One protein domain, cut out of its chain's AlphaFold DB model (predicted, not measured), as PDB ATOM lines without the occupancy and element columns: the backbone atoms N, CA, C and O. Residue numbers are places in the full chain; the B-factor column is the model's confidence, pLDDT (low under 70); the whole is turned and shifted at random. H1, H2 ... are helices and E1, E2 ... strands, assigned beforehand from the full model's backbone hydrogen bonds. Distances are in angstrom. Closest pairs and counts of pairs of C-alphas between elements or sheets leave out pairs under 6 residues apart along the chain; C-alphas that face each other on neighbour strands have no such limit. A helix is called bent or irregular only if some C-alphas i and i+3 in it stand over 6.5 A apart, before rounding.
ATOM      1  N   SER A   2    -137.316  19.446  88.221       58.59
ATOM      2  CA  SER A   2    -135.977  18.784  88.225       58.59
ATOM      3  C   SER A   2    -135.020  19.077  87.052       58.59
ATOM      4  O   SER A   2    -133.820  18.841  87.183       58.59
ATOM      5  N   SER A   3    -135.468  19.646  85.928       57.28
ATOM      6  CA  SER A   3    -134.571  19.948  84.793       57.28
ATOM      7  C   SER A   3    -133.713  21.203  85.010       57.28
ATOM      8  O   SER A   3    -132.529  21.201  84.675       57.28
ATOM      9  N   GLY A   4    -134.275  22.247  85.635       60.94
ATOM     10  CA  GLY A   4    -133.580  23.520  85.883       60.94
ATOM     11  C   GLY A   4    -132.359  23.385  86.800       60.94
ATOM     12  O   GLY A   4    -131.287  23.877  86.469       60.94
ATOM     13  N   SER A   5    -132.487  22.627  87.894       71.44
ATOM     14  CA  SER A   5    -131.397  22.423  88.864       71.44
ATOM     15  C   SER A   5    -130.233  21.599  88.293       71.44
ATOM     16  O   SER A   5    -129.068  21.894  88.563       71.44
ATOM     17  N   LYS A   6    -130.525  20.595  87.451       77.25
ATOM     18  CA  LYS A   6    -129.490  19.784  86.787       77.25
ATOM     19  C   LYS A   6    -128.670  20.621  85.804       77.25
ATOM     20  O   LYS A   6    -127.445  20.613  85.892       77.25
ATOM     21  N   ARG A   7    -129.346  21.392  84.942       77.81
ATOM     22  CA  ARG A   7    -128.693  22.285  83.973       77.81
ATOM     23  C   ARG A   7    -127.857  23.355  84.671       77.81
ATOM     24  O   ARG A   7    -126.729  23.608  84.269       77.81
ATOM     25  N   GLU A   8    -128.372  23.953  85.740       78.25
ATOM     26  CA  GLU A   8    -127.634  24.953  86.513       78.25
ATOM     27  C   GLU A   8    -126.359  24.370  87.139       78.25
ATOM     28  O   GLU A   8    -125.284  24.964  87.043       78.25
ATOM     29  N   ARG A   9    -126.445  23.172  87.733       83.31
ATOM     30  CA  ARG A   9    -125.284  22.488  88.318       83.31
ATOM     31  C   ARG A   9    -124.217  22.182  87.269       83.31
ATOM     32  O   ARG A   9    -123.030  22.317  87.557       83.31
ATOM     33  N   GLU A  10    -124.628  21.780  86.074       84.50
ATOM     34  CA  GLU A  10    -123.724  21.527  84.955       84.50
ATOM     35  C   GLU A  10    -123.031  22.808  84.479       84.50
ATOM     36  O   GLU A  10    -121.811  22.820  84.338       84.50
ATOM     37  N   GLN A  11    -123.769  23.916  84.351       80.19
ATOM     38  CA  GLN A  11    -123.181  25.212  83.994       80.19
ATOM     39  C   GLN A  11    -122.186  25.705  85.046       80.19
ATOM     40  O   GLN A  11    -121.117  26.199  84.693       80.19
ATOM     41  N   ARG A  12    -122.478  25.519  86.340       82.62
ATOM     42  CA  ARG A  12    -121.536  25.853  87.420       82.62
ATOM     43  C   ARG A  12    -120.248  25.039  87.330       82.62
ATOM     44  O   ARG A  12    -119.172  25.613  87.448       82.62
ATOM     45  N   LYS A  13    -120.346  23.728  87.078       85.25
ATOM     46  CA  LYS A  13    -119.168  22.871  86.866       85.25
ATOM     47  C   LYS A  13    -118.373  23.317  85.643       85.25
ATOM     48  O   LYS A  13    -117.164  23.494  85.738       85.25
ATOM     49  N   LYS A  14    -119.052  23.557  84.519       85.81
ATOM     50  CA  LYS A  14    -118.436  24.044  83.279       85.81
ATOM     51  C   LYS A  14    -117.690  25.363  83.506       85.81
ATOM     52  O   LYS A  14    -116.571  25.529  83.035       85.81
ATOM     53  N   LEU A  15    -118.284  26.276  84.272       82.38
ATOM     54  CA  LEU A  15    -117.680  27.559  84.621       82.38
ATOM     55  C   LEU A  15    -116.481  27.413  85.562       82.38
ATOM     56  O   LEU A  15    -115.487  28.112  85.401       82.38
ATOM     57  N   GLN A  16    -116.552  26.495  86.524       82.50
ATOM     58  CA  GLN A  16    -115.431  26.202  87.411       82.50
ATOM     59  C   GLN A  16    -114.241  25.631  86.633       82.50
ATOM     60  O   GLN A  16    -113.114  26.074  86.843       82.50
ATOM     61  N   HIS A  17    -114.492  24.705  85.703       83.81
ATOM     62  CA  HIS A  17    -113.460  24.204  84.795       83.81
ATOM     63  C   HIS A  17    -112.861  25.337  83.967       83.81
ATOM     64  O   HIS A  17    -111.648  25.481  83.939       83.81
ATOM     65  N   PHE A  18    -113.698  26.217  83.412       82.06
ATOM     66  CA  PHE A  18    -113.228  27.379  82.660       82.06
ATOM     67  C   PHE A  18    -112.283  28.279  83.460       82.06
ATOM     68  O   PHE A  18    -111.217  28.643  82.976       82.06
ATOM     69  N   LEU A  19    -112.657  28.624  84.694       78.31
ATOM     70  CA  LEU A  19    -111.817  29.460  85.550       78.31
ATOM     71  C   LEU A  19    -110.532  28.749  85.969       78.31
ATOM     72  O   LEU A  19    -109.510  29.406  86.119       78.31
ATOM     73  N   THR A  20    -110.577  27.429  86.137       79.75
ATOM     74  CA  THR A  20    -109.388  26.629  86.456       79.75
ATOM     75  C   THR A  20    -108.425  26.613  85.271       79.75
ATOM     76  O   THR A  20    -107.248  26.920  85.441       79.75
ATOM     77  N   ASP A  21    -108.936  26.347  84.067       75.25
ATOM     78  CA  ASP A  21    -108.153  26.326  82.830       75.25
ATOM     79  C   ASP A  21    -107.505  27.693  82.557       75.25
ATOM     80  O   ASP A  21    -106.349  27.759  82.148       75.25
ATOM     81  N   LEU A  22    -108.218  28.792  82.838       71.75
ATOM     82  CA  LEU A  22    -107.668  30.146  82.728       71.75
ATOM     83  C   LEU A  22    -106.672  30.494  83.835       71.75
ATOM     84  O   LEU A  22    -105.669  31.143  83.556       71.75
ATOM     85  N   ALA A  23    -106.933  30.101  85.084       65.38
ATOM     86  CA  ALA A  23    -106.057  30.425  86.210       65.38
ATOM     87  C   ALA A  23    -104.663  29.806  86.050       65.38
ATOM     88  O   ALA A  23    -103.680  30.388  86.505       65.38
ATOM     89  N   LEU A  24    -104.568  28.662  85.363       62.12
ATOM     90  CA  LEU A  24    -103.284  28.057  85.019       62.12
ATOM     91  C   LEU A  24    -102.446  28.949  84.094       62.12
ATOM     92  O   LEU A  24    -101.225  28.910  84.185       62.12
ATOM     93  N   LEU A  25    -103.061  29.782  83.248       58.94
ATOM     94  CA  LEU A  25    -102.345  30.552  82.227       58.94
ATOM     95  C   LEU A  25    -101.515  31.729  82.772       58.94
ATOM     96  O   LEU A  25    -100.657  32.220  82.046       58.94
ATOM     97  N   GLY A  26    -101.688  32.127  84.040       48.91
ATOM     98  CA  GLY A  26    -100.886  33.172  84.692       48.91
ATOM     99  C   GLY A  26    -101.024  34.572  84.064       48.91
ATOM    100  O   GLY A  26    -101.494  34.742  82.944       48.91
ATOM    101  N   SER A  27    -100.639  35.619  84.796       51.34
ATOM    102  CA  SER A  27    -100.686  37.009  84.315       51.34
ATOM    103  C   SER A  27     -99.292  37.629  84.322       51.34
ATOM    104  O   SER A  27     -98.691  37.752  85.389       51.34
ATOM    105  N   LEU A  28     -98.808  38.064  83.159       48.16
ATOM    106  CA  LEU A  28     -97.591  38.867  83.015       48.16
ATOM    107  C   LEU A  28     -98.016  40.259  82.530       48.16
ATOM    108  O   LEU A  28     -98.707  40.398  81.522       48.16
ATOM    109  N   GLN A  29     -97.709  41.285  83.323       47.22
ATOM    110  CA  GLN A  29     -98.092  42.667  83.041       47.22
ATOM    111  C   GLN A  29     -97.037  43.295  82.126       47.22
ATOM    112  O   GLN A  29     -95.942  43.608  82.585       47.22
ATOM    113  N   GLU A  30     -97.361  43.506  80.848       53.44
ATOM    114  CA  GLU A  30     -96.452  44.163  79.901       53.44
ATOM    115  C   GLU A  30     -97.121  45.269  79.079       53.44
ATOM    116  O   GLU A  30     -98.321  45.264  78.801       53.44
ATOM    117  N   VAL A  31     -96.296  46.252  78.708       50.00
ATOM    118  CA  VAL A  31     -96.673  47.583  78.197       50.00
ATOM    119  C   VAL A  31     -97.233  47.577  76.764       50.00
ATOM    120  O   VAL A  31     -97.732  48.601  76.311       50.00
ATOM    121  N   ASN A  32     -97.207  46.430  76.075       62.12
ATOM    122  CA  ASN A  32     -97.749  46.235  74.721       62.12
ATOM    123  C   ASN A  32     -98.793  45.105  74.652       62.12
ATOM    124  O   ASN A  32     -99.012  44.511  73.597       62.12
ATOM    125  N   CYS A  33     -99.433  44.771  75.773       69.88
ATOM    126  CA  CYS A  33    -100.442  43.717  75.828       69.88
ATOM    127  C   CYS A  33    -101.858  44.301  75.859       69.88
ATOM    128  O   CYS A  33    -102.132  45.294  76.538       69.88
ATOM    129  N   THR A  34    -102.794  43.645  75.168       79.56
ATOM    130  CA  THR A  34    -104.218  43.875  75.439       79.56
ATOM    131  C   THR A  34    -104.587  43.095  76.689       79.56
ATOM    132  O   THR A  34    -104.448  41.874  76.725       79.56
ATOM    133  N   LEU A  35    -105.054  43.797  77.717       82.75
ATOM    134  CA  LEU A  35    -105.447  43.190  78.979       82.75
ATOM    135  C   LEU A  35    -106.959  43.003  79.011       82.75
ATOM    136  O   LEU A  35    -107.711  43.975  78.888       82.75
ATOM    137  N   PHE A  36    -107.385  41.769  79.262       85.69
ATOM    138  CA  PHE A  36    -108.777  41.432  79.522       85.69
ATOM    139  C   PHE A  36    -108.958  40.945  80.957       85.69
ATOM    140  O   PHE A  36    -108.129  40.214  81.492       85.69
ATOM    141  N   LEU A  37    -110.077  41.321  81.569       86.75
ATOM    142  CA  LEU A  37    -110.577  40.686  82.780       86.75
ATOM    143  C   LEU A  37    -111.585  39.617  82.369       86.75
ATOM    144  O   LEU A  37    -112.600  39.948  81.763       86.75
ATOM    145  N   LEU A  38    -111.328  38.363  82.729       88.62
ATOM    146  CA  LEU A  38    -112.273  37.262  82.564       88.62
ATOM    147  C   LEU A  38    -112.831  36.877  83.930       88.62
ATOM    148  O   LEU A  38    -112.074  36.612  84.860       88.62
ATOM    149  N   ALA A  39    -114.155  36.847  84.059       86.81
ATOM    150  CA  ALA A  39    -114.818  36.441  85.291       86.81
ATOM    151  C   ALA A  39    -115.915  35.419  85.016       86.81
ATOM    152  O   ALA A  39    -116.606  35.469  84.001       86.81
ATOM    153  N   GLY A  40    -116.106  34.506  85.963       85.88
ATOM    154  CA  GLY A  40    -117.153  33.500  85.924       85.88
ATOM    155  C   GLY A  40    -117.957  33.532  87.210       85.88
ATOM    156  O   GLY A  40    -117.506  33.049  88.242       85.88
ATOM    157  N   TYR A  41    -119.177  34.064  87.149       78.75
ATOM    158  CA  TYR A  41    -120.080  34.069  88.295       78.75
ATOM    159  C   TYR A  41    -121.090  32.930  88.181       78.75
ATOM    160  O   TYR A  41    -121.902  32.891  87.254       78.75
ATOM    161  N   ALA A  42    -121.104  32.043  89.179       77.75
ATOM    162  CA  ALA A  42    -122.039  30.920  89.242       77.75
ATOM    163  C   ALA A  42    -123.511  31.354  89.108       77.75
ATOM    164  O   ALA A  42    -124.295  30.650  88.478       77.75
ATOM    165  N   LYS A  43    -123.865  32.534  89.642       80.88
ATOM    166  CA  LYS A  43    -125.213  33.124  89.557       80.88
ATOM    167  C   LYS A  43    -125.690  33.336  88.115       80.88
ATOM    168  O   LYS A  43    -126.883  33.243  87.859       80.88
ATOM    169  N   TYR A  44    -124.776  33.636  87.191       82.94
ATOM    170  CA  TYR A  44    -125.112  33.966  85.803       82.94
ATOM    171  C   TYR A  44    -124.905  32.792  84.838       82.94
ATOM    172  O   TYR A  44    -125.341  32.864  83.693       82.94
ATOM    173  N   GLY A  45    -124.250  31.714  85.283       83.88
ATOM    174  CA  GLY A  45    -124.109  30.477  84.510       83.88
ATOM    175  C   GLY A  45    -123.254  30.587  83.243       83.88
ATOM    176  O   GLY A  45    -123.291  29.673  82.424       83.88
ATOM    177  N   ARG A  46    -122.499  31.678  83.062       87.56
ATOM    178  CA  ARG A  46    -121.596  31.907  81.924       87.56
ATOM    179  C   ARG A  46    -120.432  32.831  82.302       87.56
ATOM    180  O   ARG A  46    -120.564  33.585  83.273       87.56
ATOM    181  N   PRO A  47    -119.308  32.776  81.571       91.00
ATOM    182  CA  PRO A  47    -118.217  33.721  81.748       91.00
ATOM    183  C   PRO A  47    -118.564  35.099  81.176       91.00
ATOM    184  O   PRO A  47    -119.520  35.257  80.421       91.00
ATOM    185  N   TYR A  48    -117.773  36.095  81.548       90.56
ATOM    186  CA  TYR A  48    -117.839  37.472  81.071       90.56
ATOM    187  C   TYR A  48    -116.418  37.999  80.879       90.56
ATOM    188  O   TYR A  48    -115.518  37.628  81.634       90.56
ATOM    189  N   ALA A  49    -116.233  38.862  79.882       90.56
ATOM    190  CA  ALA A  49    -114.950  39.472  79.550       90.56
ATOM    191  C   ALA A  49    -115.071  41.001  79.573       90.56
ATOM    192  O   ALA A  49    -116.063  41.532  79.086       90.56
ATOM    193  N   TRP A  50    -114.068  41.710  80.086       88.69
ATOM    194  CA  TRP A  50    -113.961  43.173  80.021       88.69
ATOM    195  C   TRP A  50    -112.593  43.567  79.485       88.69
ATOM    196  O   TRP A  50    -111.600  42.915  79.800       88.69
ATOM    197  N   ILE A  51    -112.523  44.671  78.749       83.50
ATOM    198  CA  ILE A  51    -111.248  45.271  78.343       83.50
ATOM    199  C   ILE A  51    -110.731  46.127  79.501       83.50
ATOM    200  O   ILE A  51    -111.452  46.972  80.032       83.50
ATOM    201  N   ARG A  52    -109.475  45.924  79.894       78.88
ATOM    202  CA  ARG A  52    -108.804  46.722  80.933       78.88
ATOM    203  C   ARG A  52    -107.662  47.578  80.392       78.88
ATOM    204  O   ARG A  52    -107.337  48.590  81.005       78.88
ATOM    205  N   SER A  53    -107.099  47.233  79.237       71.75
ATOM    206  CA  SER A  53    -106.129  48.079  78.530       71.75
ATOM    207  C   SER A  53    -106.811  49.201  77.740       71.75
ATOM    208  O   SER A  53    -107.894  49.009  77.193       71.75
ATOM    209  N   ASN A  54    -106.142  50.345  77.576       62.66
ATOM    210  CA  ASN A  54    -106.572  51.413  76.663       62.66
ATOM    211  C   ASN A  54    -106.241  51.047  75.199       62.66
ATOM    212  O   ASN A  54    -105.506  51.757  74.523       62.66
ATOM    213  N   HIS A  55    -106.720  49.898  74.716       63.84
ATOM    214  CA  HIS A  55    -106.483  49.479  73.336       63.84
ATOM    215  C   HIS A  55    -107.461  50.226  72.419       63.84
ATOM    216  O   HIS A  55    -108.623  49.834  72.320       63.84
ATOM    217  N   GLU A  56    -107.004  51.300  71.765       58.91
ATOM    218  CA  GLU A  56    -107.828  52.284  71.030       58.91
ATOM    219  C   GLU A  56    -108.902  51.650  70.129       58.91
ATOM    220  O   GLU A  56    -110.061  52.062  70.129       58.91
ATOM    221  N   ARG A  57    -108.555  50.562  69.429       63.47
ATOM    222  CA  ARG A  57    -109.488  49.844  68.543       63.47
ATOM    223  C   ARG A  57    -110.657  49.178  69.274       63.47
ATOM    224  O   ARG A  57    -111.747  49.100  68.721       63.47
ATOM    225  N   LEU A  58    -110.428  48.681  70.487       58.34
ATOM    226  CA  LEU A  58    -111.446  48.011  71.298       58.34
ATOM    227  C   LEU A  58    -112.245  49.010  72.144       58.34
ATOM    228  O   LEU A  58    -113.407  48.759  72.447       58.34
ATOM    229  N   VAL A  59    -111.651  50.164  72.464       55.62
ATOM    230  CA  VAL A  59    -112.348  51.290  73.105       55.62
ATOM    231  C   VAL A  59    -113.447  51.839  72.180       55.62
ATOM    232  O   VAL A  59    -114.553  52.110  72.638       55.62
ATOM    233  N   ASN A  60    -113.217  51.863  70.861       50.94
ATOM    234  CA  ASN A  60    -114.216  52.310  69.877       50.94
ATOM    235  C   ASN A  60    -115.389  51.335  69.651       50.94
ATOM    236  O   ASN A  60    -116.395  51.731  69.070       50.94
ATOM    237  N   ILE A  61    -115.310  50.084  70.126       55.03
ATOM    238  CA  ILE A  61    -116.441  49.134  70.081       55.03
ATOM    239  C   ILE A  61    -117.484  49.467  71.169       55.03
ATOM    240  O   ILE A  61    -118.639  49.055  71.063       55.03
ATOM    241  N   GLY A  62    -117.106  50.235  72.199       49.31
ATOM    242  CA  GLY A  62    -117.981  50.594  73.320       49.31
ATOM    243  C   GLY A  62    -118.565  52.013  73.298       49.31
ATOM    244  O   GLY A  62    -119.439  52.302  74.109       49.31
ATOM    245  N   GLY A  63    -118.128  52.886  72.386       48.72
ATOM    246  CA  GLY A  63    -118.455  54.318  72.424       48.72
ATOM    247  C   GLY A  63    -117.530  55.115  73.358       48.72
ATOM    248  O   GLY A  63    -116.831  54.562  74.195       48.72
ATOM    249  N   THR A  64    -117.486  56.437  73.201       45.59
ATOM    250  CA  THR A  64    -116.547  57.363  73.874       45.59
ATOM    251  C   THR A  64    -116.789  57.584  75.375       45.59
ATOM    252  O   THR A  64    -116.231  58.518  75.950       45.59
ATOM    253  N   ASP A  65    -117.597  56.752  76.029       49.69
ATOM    254  CA  ASP A  65    -117.959  56.933  77.433       49.69
ATOM    255  C   ASP A  65    -117.033  56.168  78.385       49.69
ATOM    256  O   ASP A  65    -116.723  54.989  78.209       49.69
ATOM    257  N   SER A  66    -116.672  56.829  79.486       50.12
ATOM    258  CA  SER A  66    -115.948  56.269  80.642       50.12
ATOM    259  C   SER A  66    -116.532  54.928  81.152       50.12
ATOM    260  O   SER A  66    -115.826  54.113  81.744       50.12
ATOM    261  N   MET A  67    -117.805  54.646  80.846       51.62
ATOM    262  CA  MET A  67    -118.547  53.435  81.222       51.62
ATOM    263  C   MET A  67    -118.198  52.164  80.421       51.62
ATOM    264  O   MET A  67    -118.614  51.064  80.801       51.62
ATOM    265  N   VAL A  68    -117.428  52.258  79.330       57.25
ATOM    266  CA  VAL A  68    -117.068  51.087  78.501       57.25
ATOM    267  C   VAL A  68    -116.231  50.064  79.263       57.25
ATOM    268  O   VAL A  68    -116.376  48.863  79.045       57.25
ATOM    269  N   LYS A  69    -115.399  50.513  80.211       62.50
ATOM    270  CA  LYS A  69    -114.547  49.621  81.016       62.50
ATOM    271  C   LYS A  69    -115.338  48.713  81.962       62.50
ATOM    272  O   LYS A  69    -114.826  47.659  82.339       62.50
ATOM    273  N   ASP A  70    -116.564  49.094  82.317       70.56
ATOM    274  CA  ASP A  70    -117.416  48.347  83.252       70.56
ATOM    275  C   ASP A  70    -118.513  47.539  82.548       70.56
ATOM    276  O   ASP A  70    -119.140  46.662  83.152       70.56
ATOM    277  N   THR A  71    -118.686  47.748  81.242       79.00
ATOM    278  CA  THR A  71    -119.605  46.958  80.425       79.00
ATOM    279  C   THR A  71    -118.894  45.707  79.901       79.00
ATOM    280  O   THR A  71    -117.871  45.825  79.227       79.00
ATOM    281  N   PRO A  72    -119.406  44.491  80.176       85.94
ATOM    282  CA  PRO A  72    -118.801  43.284  79.636       85.94
ATOM    283  C   PRO A  72    -118.929  43.251  78.111       85.94
ATOM    284  O   PRO A  72    -119.968  43.602  77.545       85.94
ATOM    285  N   MET A  73    -117.886  42.765  77.447       87.38
ATOM    286  CA  MET A  73    -117.867  42.539  76.010       87.38
ATOM    287  C   MET A  73    -118.935  41.526  75.600       87.38
ATOM    288  O   MET A  73    -119.148  40.501  76.257       87.38
ATOM    289  N   LYS A  74    -119.566  41.781  74.453       88.12
ATOM    290  CA  LYS A  74    -120.484  40.842  73.807       88.12
ATOM    291  C   LYS A  74    -119.703  39.937  72.862       88.12
ATOM    292  O   LYS A  74    -119.591  40.230  71.679       88.12
ATOM    293  N   LEU A  75    -119.162  38.854  73.410       91.44
ATOM    294  CA  LEU A  75    -118.502  37.805  72.635       91.44
ATOM    295  C   LEU A  75    -119.527  36.761  72.176       91.44
ATOM    296  O   LEU A  75    -120.412  36.368  72.950       91.44
ATOM    297  N   LYS A  76    -119.407  36.284  70.937       92.56
ATOM    298  CA  LYS A  76    -120.239  35.214  70.380       92.56
ATOM    299  C   LYS A  76    -120.051  33.925  71.176       92.56
ATOM    300  O   LYS A  76    -121.045  33.338  71.597       92.56
ATOM    301  N   ALA A  77    -118.813  33.534  71.476       92.38
ATOM    302  CA  ALA A  77    -118.516  32.342  72.270       92.38
ATOM    303  C   ALA A  77    -119.189  32.401  73.653       92.38
ATOM    304  O   ALA A  77    -119.790  31.434  74.117       92.38
ATOM    305  N   ILE A  78    -119.181  33.568  74.305       92.06
ATOM    306  CA  ILE A  78    -119.862  33.754  75.597       92.06
ATOM    307  C   ILE A  78    -121.389  33.718  75.446       92.06
ATOM    308  O   ILE A  78    -122.092  33.185  76.311       92.06
ATOM    309  N   THR A  79    -121.921  34.278  74.361       91.38
ATOM    310  CA  THR A  79    -123.363  34.269  74.074       91.38
ATOM    311  C   THR A  79    -123.870  32.842  73.862       91.38
ATOM    312  O   THR A  79    -124.898  32.466  74.425       91.38
ATOM    313  N   ASP A  80    -123.087  32.023  73.164       92.06
ATOM    314  CA  ASP A  80    -123.404  30.635  72.822       92.06
ATOM    315  C   ASP A  80    -123.014  29.628  73.933       92.06
ATOM    316  O   ASP A  80    -123.190  28.412  73.792       92.06
ATOM    317  N   TRP A  81    -122.519  30.116  75.080       89.25
ATOM    318  CA  TRP A  81    -121.954  29.306  76.170       89.25
ATOM    319  C   TRP A  81    -122.858  28.157  76.636       89.25
ATOM    320  O   TRP A  81    -122.388  27.043  76.900       89.25
ATOM    321  N   GLY A  82    -124.157  28.439  76.761       80.88
ATOM    322  CA  GLY A  82    -125.159  27.518  77.297       80.88
ATOM    323  C   GLY A  82    -125.830  26.611  76.261       80.88
ATOM    324  O   GLY A  82    -126.687  25.815  76.657       80.88
ATOM    325  N   SER A  83    -125.496  26.757  74.975       81.50
ATOM    326  CA  SER A  83    -126.169  26.087  73.853       81.50
ATOM    327  C   SER A  83    -125.227  25.309  72.930       81.50
ATOM    328  O   SER A  83    -125.662  24.299  72.391       81.50
ATOM    329  N   GLN A  84    -123.966  25.725  72.758       73.75
ATOM    330  CA  GLN A  84    -123.117  25.243  71.650       73.75
ATOM    331  C   GLN A  84    -121.789  24.605  72.074       73.75
ATOM    332  O   GLN A  84    -120.762  24.836  71.453       73.75
ATOM    333  N   GLY A  85    -121.752  23.822  73.157       83.62
ATOM    334  CA  GLY A  85    -120.530  23.075  73.514       83.62
ATOM    335  C   GLY A  85    -119.278  23.932  73.780       83.62
ATOM    336  O   GLY A  85    -118.207  23.365  73.953       83.62
ATOM    337  N   ILE A  86    -119.425  25.262  73.874       91.19
ATOM    338  CA  ILE A  86    -118.330  26.241  73.922       91.19
ATOM    339  C   ILE A  86    -117.322  25.913  75.017       91.19
ATOM    340  O   ILE A  86    -117.706  25.571  76.142       91.19
ATOM    341  N   ARG A  87    -116.042  26.065  74.704       90.06
ATOM    342  CA  ARG A  87    -114.894  25.797  75.566       90.06
ATOM    343  C   ARG A  87    -114.065  27.062  75.771       90.06
ATOM    344  O   ARG A  87    -114.327  28.118  75.201       90.06
ATOM    345  N   VAL A  88    -113.071  26.963  76.650       89.81
ATOM    346  CA  VAL A  88    -112.212  28.096  77.034       89.81
ATOM    347  C   VAL A  88    -111.482  28.661  75.820       89.81
ATOM    348  O   VAL A  88    -111.435  29.874  75.637       89.81
ATOM    349  N   TRP A  89    -110.953  27.782  74.970       92.94
ATOM    350  CA  TRP A  89    -110.196  28.169  73.786       92.94
ATOM    351  C   TRP A  89    -111.028  28.925  72.750       92.94
ATOM    352  O   TRP A  89    -110.476  29.797  72.094       92.94
ATOM    353  N   ASP A  90    -112.338  28.688  72.655       93.38
ATOM    354  CA  ASP A  90    -113.206  29.453  71.748       93.38
ATOM    355  C   ASP A  90    -113.276  30.926  72.178       93.38
ATOM    356  O   ASP A  90    -113.169  31.834  71.356       93.38
ATOM    357  N   VAL A  91    -113.381  31.168  73.492       93.19
ATOM    358  CA  VAL A  91    -113.369  32.521  74.071       93.19
ATOM    359  C   VAL A  91    -112.004  33.183  73.870       93.19
ATOM    360  O   VAL A  91    -111.940  34.344  73.476       93.19
ATOM    361  N   VAL A  92    -110.910  32.452  74.115       92.44
ATOM    362  CA  VAL A  92    -109.540  32.962  73.924       92.44
ATOM    363  C   VAL A  92    -109.280  33.298  72.454       92.44
ATOM    364  O   VAL A  92    -108.787  34.383  72.159       92.44
ATOM    365  N   SER A  93    -109.663  32.413  71.532       93.75
ATOM    366  CA  SER A  93    -109.521  32.629  70.092       93.75
ATOM    367  C   SER A  93    -110.277  33.875  69.639       93.75
ATOM    368  O   SER A  93    -109.717  34.709  68.931       93.75
ATOM    369  N   GLU A  94    -111.534  34.032  70.064       93.81
ATOM    370  CA  GLU A  94    -112.333  35.210  69.725       93.81
ATOM    371  C   GLU A  94    -111.674  36.502  70.231       93.81
ATOM    372  O   GLU A  94    -111.534  37.460  69.470       93.81
ATOM    373  N   LEU A  95    -111.191  36.516  71.477       91.38
ATOM    374  CA  LEU A  95    -110.487  37.668  72.050       91.38
ATOM    375  C   LEU A  95    -109.220  38.034  71.264       91.38
ATOM    376  O   LEU A  95    -109.015  39.205  70.944       91.38
ATOM    377  N   VAL A  96    -108.393  37.049  70.910       90.88
ATOM    378  CA  VAL A  96    -107.155  37.270  70.143       90.88
ATOM    379  C   VAL A  96    -107.463  37.807  68.739       90.88
ATOM    380  O   VAL A  96    -106.807  38.744  68.266       90.88
ATOM    381  N   CYS A  97    -108.494  37.268  68.085       90.50
ATOM    382  CA  CYS A  97    -108.945  37.727  66.772       90.50
ATOM    383  C   CYS A  97    -109.461  39.172  66.786       90.50
ATOM    384  O   CYS A  97    -109.303  39.874  65.790       90.50
ATOM    385  N   LEU A  98    -110.036  39.640  67.901       87.00
ATOM    386  CA  LEU A  98    -110.466  41.035  68.056       87.00
ATOM    387  C   LEU A  98    -109.282  42.006  68.203       87.00
ATOM    388  O   LEU A  98    -109.367  43.161  67.775       87.00
ATOM    389  N   CYS A  99    -108.165  41.550  68.770       82.50
ATOM    390  CA  CYS A  99    -106.972  42.372  68.991       82.50
ATOM    391  C   CYS A  99    -106.154  42.640  67.718       82.50
ATOM    392  O   CYS A  99    -105.404  43.613  67.663       82.50
ATOM    393  N   THR A 100    -106.292  41.825  66.672       80.06
ATOM    394  CA  THR A 100    -105.392  41.833  65.504       80.06
ATOM    395  C   THR A 100    -106.171  42.048  64.203       80.06
ATOM    396  O   THR A 100    -107.247  41.487  64.017       80.06
ATOM    397  N   VAL A 101    -105.681  42.933  63.321       79.38
ATOM    398  CA  VAL A 101    -106.222  43.118  61.960       79.38
ATOM    399  C   VAL A 101    -105.075  43.068  60.948       79.38
ATOM    400  O   VAL A 101    -104.172  43.901  61.045       79.38
ATOM    401  N   PRO A 102    -105.108  42.130  59.983       86.00
ATOM    402  CA  PRO A 102    -106.103  41.058  59.841       86.00
ATOM    403  C   PRO A 102    -106.078  40.082  61.031       86.00
ATOM    404  O   PRO A 102    -105.087  40.019  61.760       86.00
ATOM    405  N   SER A 103    -107.173  39.340  61.239       87.00
ATOM    406  CA  SER A 103    -107.207  38.297  62.269       87.00
ATOM    407  C   SER A 103    -106.085  37.280  62.025       87.00
ATOM    408  O   SER A 103    -105.731  37.007  60.871       87.00
ATOM    409  N   PRO A 104    -105.490  36.725  63.089       91.50
ATOM    410  CA  PRO A 104    -104.281  35.949  62.967       91.50
ATOM    411  C   PRO A 104    -104.615  34.574  62.405       91.50
ATOM    412  O   PRO A 104    -105.638  33.969  62.718       91.50
ATOM    413  N   SER A 105    -103.703  34.038  61.601       93.06
ATOM    414  CA  SER A 105    -103.892  32.714  61.001       93.06
ATOM    415  C   SER A 105    -103.768  31.552  62.005       93.06
ATOM    416  O   SER A 105    -104.084  30.415  61.653       93.06
TER     417      SER A 105
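Overview. This is residues 2 to 105 of the 191 residues of an uncharacterized protein of Coregonus sp. 'balchen' (UniProt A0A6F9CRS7). A small two-stranded hairpin, E1 and E2, forms the middle of an elongated model, with the long helix H1 running past it and the shorter helix H5 near E2 on another side. H1 comes near the hairpin with residues 11 to 23 and its earlier residues reach out past it, while the short helices H2 and H3 lie near the other end, by Ile 51, and the short helix H4 packs on H5 and comes close to E2 at Pro 47. The printed part has 104 residues with five named helices and two named strands, in the order H1 E1 E2 H2 H3 H4 H5; the sheet's order is E1 - E2, antiparallel, and the class is mixed, helices and strands. It is compact, with a radius of gyration of the C-alphas of 14.8 A, and spans 47 by 29 by 25 A.

Along the chain. E1 is residues 36 to 41, 16.1 A from first to last C-alpha, and E2 is residues 46 to 51, 17.3 A. H1, residues 3 to 23, is 30.4 A long, from C-alpha 3 at (-134.571, 19.948, 84.793) to C-alpha 23 at (-106.057, 30.425, 86.210). H2 is residues 56 to 59, H3 residues 66 to 69 and H4 residues 76 to 79. H3 is irregular, but only just: C-alphas 66 and 69 are 6.8 A apart. H5, residues 88 to 99, is 17.2 A long and ends with C-alpha 99 at (-106.972, 42.372, 68.991).

Arrangement. E1 and E2 form an antiparallel hairpin at 155 degrees; N 37 and O 50 are 2.8 A apart, and N 39 and O 48 2.9 A, within hydrogen-bond range. The closest C-alphas of H1 and E1 are those of Leu 15 and Gly 40, 6.1 A. E2 and H5 are near each other, with 6 pairs of C-alphas within 10 A. The closest C-alphas of E2 and H4 are those of Pro 47 and Ile 78, 6.4 A. H5 is the hub, touching H1, H2 and H4. H4 touches residues 90 to 94 of H5, closest at the C-alphas of Ala 77 and Val 91, 5.5 A. H1, with residues 18 to 22 alone, only just touches H5 at residue 88, with 3 pairs of C-alphas within 8 A; the closest are those of Phe 18 and Val 88, 5.8 A, and the two run the same way at a steep tilt of 59 degrees. H3 and H5 are apart. Every O i to N i+4 pair is within hydrogen-bond range in H1 and H5; H2, H3 and H4 are too short for such a pair.

Size, cuts and confidence. The two C-alphas farthest apart, those of Ser 2 and Val 31, are 49.7 A apart. The printed part has no cut. The link from H1 to E1, 12 residues, is long. The mean pLDDT of the printed part is 76.6, and residues 2 to 4, 23 to 33 and 54 to 69 are under 70.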